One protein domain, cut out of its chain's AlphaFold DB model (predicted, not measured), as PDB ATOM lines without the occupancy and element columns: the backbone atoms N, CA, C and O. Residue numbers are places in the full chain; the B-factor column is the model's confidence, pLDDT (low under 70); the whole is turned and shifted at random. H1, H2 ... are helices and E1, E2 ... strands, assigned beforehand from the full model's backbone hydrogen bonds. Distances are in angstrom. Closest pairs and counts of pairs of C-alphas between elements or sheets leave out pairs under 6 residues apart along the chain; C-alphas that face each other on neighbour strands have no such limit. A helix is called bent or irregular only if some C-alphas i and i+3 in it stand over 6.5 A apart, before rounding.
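AT A GLANCE: This is residues 3 to 72 of the 77 residues of the protein "Germane domain-containing protein" of Clostridium sp. (UniProt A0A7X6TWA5). A small, twisted four-stranded sheet is covered on one face by a single long helix, H2, which crosses it slantwise and makes one long side of the domain. A short helix, H1, sits at the corner where the chain leaves strand E2 and turns toward the beginning of H2, while residues 60 to 72, with no named element, fold back past E4 and E3 and pair briefly with both. The printed part has 70 residues, with two named helices and four named strands in the order E1 E2 H1 H2 E3 E4. The sheet's order is E1, E2, E3, E4, and it is mixed: E2 and E3 are parallel, the other two neighbour pairs antiparallel. The class is mixed, helices and strands; the whole is compact, with a radius of gyration of the C-alphas of 11.4 A and spans of 32 by 21 by 17 A.

IN THESE COORDINATES: Begin with the sheet. Find C-alpha 3 at (98.204, 109.489, 97.379), where E1, residues 3 to 6, sets out; it is 9.8 A long. E2, residues 9 to 14, runs 16.1 A, and E3, residues 48 to 53, runs 17.0 A. E4, residues 56 to 59, is 8.7 A long and ends at C-alpha 59 at (115.061, 114.563, 89.834). Next look for the long helix H2, residues 26 to 44: from C-alpha 26 at (122.815, 106.096, 95.226) it runs 27.8 A to C-alpha 44 at (95.811, 99.599, 95.388). H2 is irregular: C-alphas 27 and 30 are 7.5 A apart, against about 5 A in a regular helix. H1, residues 16 to 22, is 10.2 A long.

HOW THE PARTS SIT: Look first at the inner strands E2 and E3, parallel at 20 degrees; N 12 and O 50 are 2.9 A apart and N 50 and O 10 are 2.8 A apart, both within hydrogen-bond range. The edge strand E1 forms a hairpin with E2, antiparallel at 160 degrees, where N 4 and O 11 are within range at 2.8 A. E3 and E4, the other edge strand, form a second hairpin, with N 53 and O 56 at 2.8 A. E1 and E4 are apart. Beyond the named strands, residues 64 to 65 pair antiparallel with residues 58 to 59 of E4, and residues 70 to 71 pair antiparallel with residues 49 to 50 of E3. The sheet is strongly twisted, but only just, with C-alphas up to 4.4 A off its best plane. H2 is on the sheet at a height over the sheet of 8.9 A, over E2 and E3; its line and that of E2 stand at 49 degrees on the local plane, slantwise to the strands. Its closest C-alphas to E3 are those of Cys 41 and Gly 48, 5.9 A apart. This gives two layers, H2 on one face of the sheet. H1 only grazes the sheet, with its residues 16 to 19. H1 touches H2, which meets it with residues 28 to 33 alone; the closest C-alphas, those of Val 22 and Glu 29, are 5.5 A apart, and the lines stand at 72 degrees, only just about perpendicular. E2, H1, H2 and E3 form a strand-helix-strand unit, two parallel neighbour strands with helices between them, and its crossover is right-handed. In H1 every O i to N i+4 pair is within hydrogen-bond range; in H2 13 of 15 are.

THE WHOLE: The two C-alphas farthest apart, those of Pro 7 and Thr 25, are 33.4 A apart. Read from residue 3 to residue 72 and you will meet no cut in the printed part. The five links between the named elements are tight. The mean pLDDT of the printed part is 94.1, and no printed residue is under 70.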
ATOM      1  N   ILE A   3      98.401 110.642  98.257       96.00
ATOM      2  CA  ILE A   3      98.204 109.489  97.379       96.00
ATOM      3  C   ILE A   3      96.782 109.602  96.834       96.00
ATOM      4  O   ILE A   3      95.833 109.722  97.611       96.00
ATOM      5  N   LEU A   4      96.641 109.581  95.512       96.19
ATOM      6  CA  LEU A   4      95.366 109.598  94.808       96.19
ATOM      7  C   LEU A   4      95.265 108.347  93.939       96.19
ATOM      8  O   LEU A   4      96.154 108.050  93.146       96.19
ATOM      9  N   THR A   5      94.177 107.607  94.099       95.19
ATOM     10  CA  THR A   5      93.849 106.464  93.245       95.19
ATOM     11  C   THR A   5      93.134 106.956  91.992       95.19
ATOM     12  O   THR A   5      92.103 107.624  92.095       95.19
ATOM     13  N   GLU A   6      93.646 106.583  90.827       93.50
ATOM     14  CA  GLU A   6      93.065 106.842  89.511       93.50
ATOM     15  C   GLU A   6      92.707 105.494  88.845       93.50
ATOM     16  O   GLU A   6      93.108 104.431  89.334       93.50
ATOM     17  N   PRO A   7      91.925 105.466  87.749       92.31
ATOM     18  CA  PRO A   7      91.704 104.225  87.012       92.31
ATOM     19  C   PRO A   7      93.043 103.594  86.598       92.31
ATOM     20  O   PRO A   7      93.829 104.213  85.883       92.31
ATOM     21  N   ASN A   8      93.293 102.368  87.062       94.25
ATOM     22  CA  ASN A   8      94.487 101.557  86.790       94.25
ATOM     23  C   ASN A   8      95.834 102.156  87.229       94.25
ATOM     24  O   ASN A   8      96.872 101.560  86.948       94.25
ATOM     25  N   THR A   9      95.859 103.291  87.933       97.06
ATOM     26  CA  THR A   9      97.108 103.920  88.394       97.06
ATOM     27  C   THR A   9      96.957 104.566  89.767       97.06
ATOM     28  O   THR A   9      95.857 104.844  90.242       97.06
ATOM     29  N   VAL A  10      98.084 104.820  90.425       97.94
ATOM     30  CA  VAL A  10      98.151 105.658  91.626       97.94
ATOM     31  C   VAL A  10      99.050 106.853  91.357       97.94
ATOM     32  O   VAL A  10     100.207 106.687  90.974       97.94
ATOM     33  N   ARG A  11      98.550 108.059  91.625       98.12
ATOM     34  CA  ARG A  11      99.366 109.270  91.671       98.12
ATOM     35  C   ARG A  11      99.845 109.497  93.096       98.12
ATOM     36  O   ARG A  11      99.042 109.634  94.020       98.12
ATOM     37  N   VAL A  12     101.157 109.546  93.273       97.88
ATOM     38  CA  VAL A  12     101.796 109.837  94.554       97.88
ATOM     39  C   VAL A  12     102.645 111.095  94.432       97.88
ATOM     40  O   VAL A  12     103.520 111.210  93.575       97.88
ATOM     41  N   ASP A  13     102.382 112.042  95.322       97.81
ATOM     42  CA  ASP A  13     103.215 113.219  95.527       97.81
ATOM     43  C   ASP A  13     103.912 113.083  96.876       97.81
ATOM     44  O   ASP A  13     103.261 112.973  97.924       97.81
ATOM     45  N   LEU A  14     105.242 113.077  96.862       96.88
ATOM     46  CA  LEU A  14     106.076 113.081  98.060       96.88
ATOM     47  C   LEU A  14     106.742 114.454  98.218       96.88
ATOM     48  O   LEU A  14     106.508 115.375  97.452       96.88
ATOM     49  N   ASN A  15     107.548 114.636  99.261       95.44
ATOM     50  CA  ASN A  15     108.252 115.900  99.484       95.44
ATOM     51  C   ASN A  15     109.756 115.706  99.269       95.44
ATOM     52  O   ASN A  15     110.241 114.582  99.151       95.44
ATOM     53  N   ALA A  16     110.514 116.801  99.271       93.00
ATOM     54  CA  ALA A  16     111.960 116.765  99.049       93.00
ATOM     55  C   ALA A  16     112.731 115.875 100.049       93.00
ATOM     56  O   ALA A  16     113.816 115.394  99.726       93.00
ATOM     57  N   ALA A  17     112.181 115.593 101.238       92.88
ATOM     58  CA  ALA A  17     112.819 114.683 102.190       92.88
ATOM     59  C   ALA A  17     112.890 113.236 101.668       92.88
ATOM     60  O   ALA A  17     113.794 112.496 102.052       92.88
ATOM     61  N   PHE A  18     111.981 112.845 100.769       92.19
ATOM     62  CA  PHE A  18     112.047 111.561 100.074       92.19
ATOM     63  C   PHE A  18     113.268 111.465  99.154       92.19
ATOM     64  O   PHE A  18     113.956 110.451  99.165       92.19
ATOM     65  N   ILE A  19     113.596 112.530  98.414       89.56
ATOM     66  CA  ILE A  19     114.805 112.558  97.572       89.56
ATOM     67  C   ILE A  19     116.034 112.318  98.452       89.56
ATOM     68  O   ILE A  19     116.845 111.437  98.174       89.56
ATOM     69  N   SER A  20     116.128 113.043  99.570       89.12
ATOM     70  CA  SER A  20     117.226 112.880 100.521       89.12
ATOM     71  C   SER A  20     117.315 111.465 101.084       89.12
ATOM     72  O   SER A  20     118.422 110.970 101.260       89.12
ATOM     73  N   SER A  21     116.190 110.803 101.384       87.31
ATOM     74  CA  SER A  21     116.197 109.445 101.944       87.31
ATOM     75  C   SER A  21     116.601 108.398 100.908       87.31
ATOM     76  O   SER A  21     117.419 107.525 101.211       87.31
ATOM     77  N   VAL A  22     116.096 108.516  99.679       86.06
ATOM     78  CA  VAL A  22     116.409 107.612  98.567       86.06
ATOM     79  C   VAL A  22     117.866 107.754  98.122       86.06
ATOM     80  O   VAL A  22     118.498 106.734  97.852       86.06
ATOM     81  N   ASN A  23     118.439 108.958  98.188       80.50
ATOM     82  CA  ASN A  23     119.800 109.232  97.716       80.50
ATOM     83  C   ASN A  23     120.906 109.010  98.762       80.50
ATOM     84  O   ASN A  23     122.078 109.181  98.444       80.50
ATOM     85  N   GLN A  24     120.585 108.585  99.995       83.81
ATOM     86  CA  GLN A  24     121.615 108.244 101.003       83.81
ATOM     87  C   GLN A  24     122.573 107.138 100.533       83.81
ATOM     88  O   GLN A  24     123.699 107.034 101.012       83.81
ATOM     89  N   THR A  25     122.110 106.283  99.623       85.88
ATOM     90  CA  THR A  25     122.913 105.240  98.987       85.88
ATOM     91  C   THR A  25     122.506 105.192  97.517       85.88
ATOM     92  O   THR A  25     121.542 104.491  97.201       85.88
ATOM     93  N   PRO A  26     123.178 105.961  96.639       81.75
ATOM     94  CA  PRO A  26     122.815 106.096  95.226       81.75
ATOM     95  C   PRO A  26     122.575 104.774  94.500       81.75
ATOM     96  O   PRO A  26     121.586 104.630  93.788       81.75
ATOM     97  N   ASP A  27     123.409 103.769  94.775       87.00
ATOM     98  CA  ASP A  27     123.319 102.436  94.164       87.00
ATOM     99  C   ASP A  27     121.984 101.717  94.445       87.00
ATOM    100  O   ASP A  27     121.618 100.773  93.748       87.00
ATOM    101  N   LEU A  28     121.241 102.157  95.467       90.38
ATOM    102  CA  LEU A  28     119.953 101.589  95.866       90.38
ATOM    103  C   LEU A  28     118.752 102.445  95.444       90.38
ATOM    104  O   LEU A  28     117.622 102.067  95.754       90.38
ATOM    105  N   GLU A  29     118.958 103.570  94.755       92.25
ATOM    106  CA  GLU A  29     117.880 104.468  94.318       92.25
ATOM    107  C   GLU A  29     116.802 103.705  93.539       92.25
ATOM    108  O   GLU A  29     115.634 103.698  93.933       92.25
ATOM    109  N   ASN A  30     117.208 102.977  92.494       90.75
ATOM    110  CA  ASN A  30     116.289 102.191  91.672       90.75
ATOM    111  C   ASN A  30     115.561 101.117  92.486       90.75
ATOM    112  O   ASN A  30     114.363 100.936  92.312       90.75
ATOM    113  N   VAL A  31     116.250 100.446  93.415       92.12
ATOM    114  CA  VAL A  31     115.638  99.420  94.276       92.12
ATOM    115  C   VAL A  31     114.567 100.031  95.181       92.12
ATOM    116  O   VAL A  31     113.503  99.443  95.370       92.12
ATOM    117  N   ARG A  32     114.820 101.222  95.736       93.25
ATOM    118  CA  ARG A  32     113.885 101.928  96.627       93.25
ATOM    119  C   ARG A  32     112.670 102.458  95.875       93.25
ATOM    120  O   ARG A  32     111.552 102.287  96.355       93.25
ATOM    121  N   ILE A  33     112.883 103.058  94.702       94.81
ATOM    122  CA  ILE A  33     111.793 103.508  93.827       94.81
ATOM    123  C   ILE A  33     110.965 102.301  93.381       94.81
ATOM    124  O   ILE A  33     109.746 102.332  93.513       94.81
ATOM    125  N   GLN A  34     111.602 101.210  92.954       95.38
ATOM    126  CA  GLN A  34     110.882 100.005  92.547       95.38
ATOM    127  C   GLN A  34     110.083  99.399  93.703       95.38
ATOM    128  O   GLN A  34     108.910  99.087  93.537       95.38
ATOM    129  N   SER A  35     110.669  99.324  94.901       95.19
ATOM    130  CA  SER A  35     109.962  98.833  96.092       95.19
ATOM    131  C   SER A  35     108.716  99.666  96.400       95.19
ATOM    132  O   SER A  35     107.691  99.108  96.794       95.19
ATOM    133  N   LEU A  36     108.782 100.992  96.221       95.88
ATOM    134  CA  LEU A  36     107.622 101.876  96.352       95.88
ATOM    135  C   LEU A  36     106.555 101.542  95.300       95.88
ATOM    136  O   LEU A  36     105.391 101.379  95.661       95.88
ATOM    137  N   VAL A  37     106.951 101.417  94.031       97.44
ATOM    138  CA  VAL A  37     106.044 101.103  92.918       97.44
ATOM    139  C   VAL A  37     105.345  99.763  93.149       97.44
ATOM    140  O   VAL A  37     104.119  99.719  93.184       97.44
ATOM    141  N   ASP A  38     106.104  98.700  93.418       97.00
ATOM    142  CA  ASP A  38     105.572  97.353  93.659       97.00
ATOM    143  C   ASP A  38     104.588  97.335  94.837       97.00
ATOM    144  O   ASP A  38     103.519  96.721  94.771       97.00
ATOM    145  N   THR A  39     104.936  98.048  95.912       96.75
ATOM    146  CA  THR A  39     104.108  98.156  97.119       96.75
ATOM    147  C   THR A  39     102.780  98.850  96.826       96.75
ATOM    148  O   THR A  39     101.729  98.358  97.241       96.75
ATOM    149  N   LEU A  40     102.803  99.978  96.112       97.25
ATOM    150  CA  LEU A  40     101.596 100.740  95.790       97.25
ATOM    151  C   LEU A  40     100.711  99.994  94.785       97.25
ATOM    152  O   LEU A  40      99.507  99.888  95.023       97.25
ATOM    153  N   CYS A  41     101.288  99.411  93.732       96.69
ATOM    154  CA  CYS A  41     100.541  98.591  92.778       96.69
ATOM    155  C   CYS A  41      99.832  97.426  93.474       96.69
ATOM    156  O   CYS A  41      98.639  97.210  93.263       96.69
ATOM    157  N   ASN A  42     100.524  96.741  94.390       95.75
ATOM    158  CA  ASN A  42      99.937  95.639  95.145       95.75
ATOM    159  C   ASN A  42      98.844  96.097  96.131       95.75
ATOM    160  O   ASN A  42      97.803  95.457  96.228       95.75
ATOM    161  N   ILE A  43      99.040  97.197  96.867       96.31
ATOM    162  CA  ILE A  43      98.037  97.678  97.837       96.31
ATOM    163  C   ILE A  43      96.771  98.172  97.137       96.31
ATOM    164  O   ILE A  43      95.663  97.862  97.581       96.31
ATOM    165  N   TYR A  44      96.928  98.942  96.063       96.12
ATOM    166  CA  TYR A  44      95.811  99.599  95.388       96.12
ATOM    167  C   TYR A  44      95.239  98.789  94.222       96.12
ATOM    168  O   TYR A  44      94.224  99.199  93.666       96.12
ATOM    169  N   GLN A  45      95.836  97.635  93.895       95.75
ATOM    170  CA  GLN A  45      95.435  96.771  92.777       95.75
ATOM    171  C   GLN A  45      95.402  97.554  91.453       95.75
ATOM    172  O   GLN A  45      94.407  97.543  90.729       95.75
ATOM    173  N   VAL A  46      96.490  98.279  91.182       96.06
ATOM    174  CA  VAL A  46      96.677  99.117  89.986       96.06
ATOM    175  C   VAL A  46      97.869  98.643  89.157       96.06
ATOM    176  O   VAL A  46      98.755  97.962  89.671       96.06
ATOM    177  N   ASP A  47      97.911  99.052  87.891       96.50
ATOM    178  CA  ASP A  47      98.929  98.628  86.925       96.50
ATOM    179  C   ASP A  47     100.211  99.476  86.998       96.50
ATOM    180  O   ASP A  47     101.252  99.078  86.473       96.50
ATOM    181  N   GLY A  48     100.164 100.648  87.640       97.31
ATOM    182  CA  GLY A  48     101.326 101.530  87.734       97.31
ATOM    183  C   GLY A  48     101.178 102.717  88.681       97.31
ATOM    184  O   GLY A  48     100.114 102.986  89.246       97.31
ATOM    185  N   VAL A  49     102.282 103.446  88.838       98.31
ATOM    186  CA  VAL A  49     102.410 104.598  89.736       98.31
ATOM    187  C   VAL A  49     102.985 105.798  88.990       98.31
ATOM    188  O   VAL A  49     104.004 105.675  88.317       98.31
ATOM    189  N   MET A  50     102.375 106.969  89.165       98.25
ATOM    190  CA  MET A  50     102.937 108.265  88.772       98.25
ATOM    191  C   MET A  50     103.528 108.946  90.008       98.25
ATOM    192  O   MET A  50     102.803 109.228  90.966       98.25
ATOM    193  N   LEU A  51     104.840 109.186  90.004       97.69
ATOM    194  CA  LEU A  51     105.584 109.760  91.129       97.69
ATOM    195  C   LEU A  51     105.951 111.222  90.859       97.69
ATOM    196  O   LEU A  51     106.572 111.541  89.850       97.69
ATOM    197  N   SER A  52     105.657 112.093  91.821       97.62
ATOM    198  CA  SER A  52     106.091 113.494  91.831       97.62
ATOM    199  C   SER A  52     106.629 113.912  93.204       97.62
ATOM    200  O   SER A  52     106.411 113.233  94.212       97.62
ATOM    201  N   ILE A  53     107.385 115.012  93.231       97.31
ATOM    202  CA  ILE A  53     107.933 115.637  94.436       97.31
ATOM    203  C   ILE A  53     107.478 117.092  94.497       97.31
ATOM    204  O   ILE A  53     107.945 117.912  93.711       97.31
ATOM    205  N   ASN A  54     106.614 117.429  95.456       96.56
ATOM    206  CA  ASN A  54     105.960 118.736  95.559       96.56
ATOM    207  C   ASN A  54     105.340 119.181  94.217       96.56
ATOM    208  O   ASN A  54     105.601 120.293  93.751       96.56
ATOM    209  N   ASP A  55     104.585 118.284  93.577       96.56
ATOM    210  CA  ASP A  55     103.960 118.449  92.255       96.56
ATOM    211  C   ASP A  55     104.952 118.710  91.098       96.56
ATOM    212  O   ASP A  55     104.574 119.156  90.013       96.56
ATOM    213  N   GLN A  56     106.241 118.430  91.309       96.75
ATOM    214  CA  GLN A  56     107.289 118.517  90.291       96.75
ATOM    215  C   GLN A  56     107.831 117.133  89.947       96.75
ATOM    216  O   GLN A  56     107.631 116.162  90.679       96.75
ATOM    217  N   ARG A  57     108.542 117.037  88.820       97.06
ATOM    218  CA  ARG A  57     109.232 115.803  88.436       97.06
ATOM    219  C   ARG A  57     110.172 115.344  89.549       97.06
ATOM    220  O   ARG A  57     110.778 116.167  90.242       97.06
ATOM    221  N   TYR A  58     110.341 114.038  89.688       95.94
ATOM    222  CA  TYR A  58     111.434 113.521  90.497       95.94
ATOM    223  C   TYR A  58     112.747 113.733  89.735       95.94
ATOM    224  O   TYR A  58     112.866 113.370  88.562       95.94
ATOM    225  N   GLU A  59     113.735 114.328  90.396       94.56
ATOM    226  CA  GLU A  59     115.061 114.563  89.834       94.56
ATOM    227  C   GLU A  59     116.123 114.301  90.902       94.56
ATOM    228  O   GLU A  59     116.121 114.905  91.978       94.56
ATOM    229  N   SER A  60     117.024 113.380  90.584       89.75
ATOM    230  CA  SER A  60     118.260 113.114  91.310       89.75
ATOM    231  C   SER A  60     119.456 113.270  90.367       89.75
ATOM    232  O   SER A  60     119.299 113.523  89.169       89.75
ATOM    233  N   ASP A  61     120.664 113.071  90.894       85.06
ATOM    234  CA  ASP A  61     121.885 113.072  90.082       85.06
ATOM    235  C   ASP A  61     121.943 111.905  89.075       85.06
ATOM    236  O   ASP A  61     122.706 111.962  88.111       85.06
ATOM    237  N   HIS A  62     121.136 110.852  89.266       87.56
ATOM    238  CA  HIS A  62     121.210 109.609  88.488       87.56
ATOM    239  C   HIS A  62     119.980 109.371  87.610       87.56
ATOM    240  O   HIS A  62     120.076 108.670  86.599       87.56
ATOM    241  N   ARG A  63     118.826 109.948  87.969       89.06
ATOM    242  CA  ARG A  63     117.561 109.684  87.285       89.06
ATOM    243  C   ARG A  63     116.627 110.889  87.295       89.06
ATOM    244  O   ARG A  63     116.598 111.696  88.219       89.06
ATOM    245  N   LYS A  64     115.809 110.963  86.246       95.12
ATOM    246  CA  LYS A  64     114.660 111.864  86.136       95.12
ATOM    247  C   LYS A  64     113.425 111.026  85.843       95.12
ATOM    248  O   LYS A  64     113.532 110.069  85.078       95.12
ATOM    249  N   ILE A  65     112.311 111.356  86.482       96.62
ATOM    250  CA  ILE A  65     111.006 110.722  86.257       96.62
ATOM    251  C   ILE A  65     110.008 111.857  86.072       96.62
ATOM    252  O   ILE A  65     109.830 112.671  86.984       96.62
ATOM    253  N   GLU A  66     109.419 111.950  84.883       98.06
ATOM    254  CA  GLU A  66     108.461 113.012  84.561       98.06
ATOM    255  C   GLU A  66     107.143 112.818  85.334       98.06
ATOM    256  O   GLU A  66     106.780 111.703  85.693       98.06
ATOM    257  N   VAL A  67     106.407 113.906  85.595       96.56
ATOM    258  CA  VAL A  67     105.205 113.892  86.467       96.56
ATOM    259  C   VAL A  67     104.119 112.916  85.993       96.56
ATOM    260  O   VAL A  67     103.388 112.366  86.815       96.56
ATOM    261  N   ASP A  68     104.027 112.691  84.682       95.62
ATOM    262  CA  ASP A  68     103.049 111.790  84.061       95.62
ATOM    263  C   ASP A  68     103.684 110.479  83.557       95.62
ATOM    264  O   ASP A  68     103.047 109.704  82.841       95.62
ATOM    265  N   GLU A  69     104.945 110.216  83.916       97.75
ATOM    266  CA  GLU A  69     105.596 108.936  83.641       97.75
ATOM    267  C   GLU A  69     104.985 107.846  84.529       97.75
ATOM    268  O   GLU A  69     104.959 107.953  85.757       97.75
ATOM    269  N   VAL A  70     104.492 106.779  83.898       97.50
ATOM    270  CA  VAL A  70     103.935 105.623  84.604       97.50
ATOM    271  C   VAL A  70     105.045 104.620  84.874       97.50
ATOM    272  O   VAL A  70     105.582 104.002  83.955       97.50
ATOM    273  N   LEU A  71     105.353 104.428  86.151       97.44
ATOM    274  CA  LEU A  71     106.252 103.388  86.624       97.44
ATOM    275  C   LEU A  71     105.464 102.094  86.826       97.44
ATOM    276  O   LEU A  71     104.477 102.072  87.565       97.44
ATOM    277  N   THR A  72     105.903 101.017  86.182       96.50
ATOM    278  CA  THR A  72     105.261  99.703  86.275       96.50
ATOM    279  C   THR A  72     105.907  98.841  87.361       96.50
ATOM    280  O   THR A  72     107.115  98.949  87.602       96.50
TER     281      THR A  72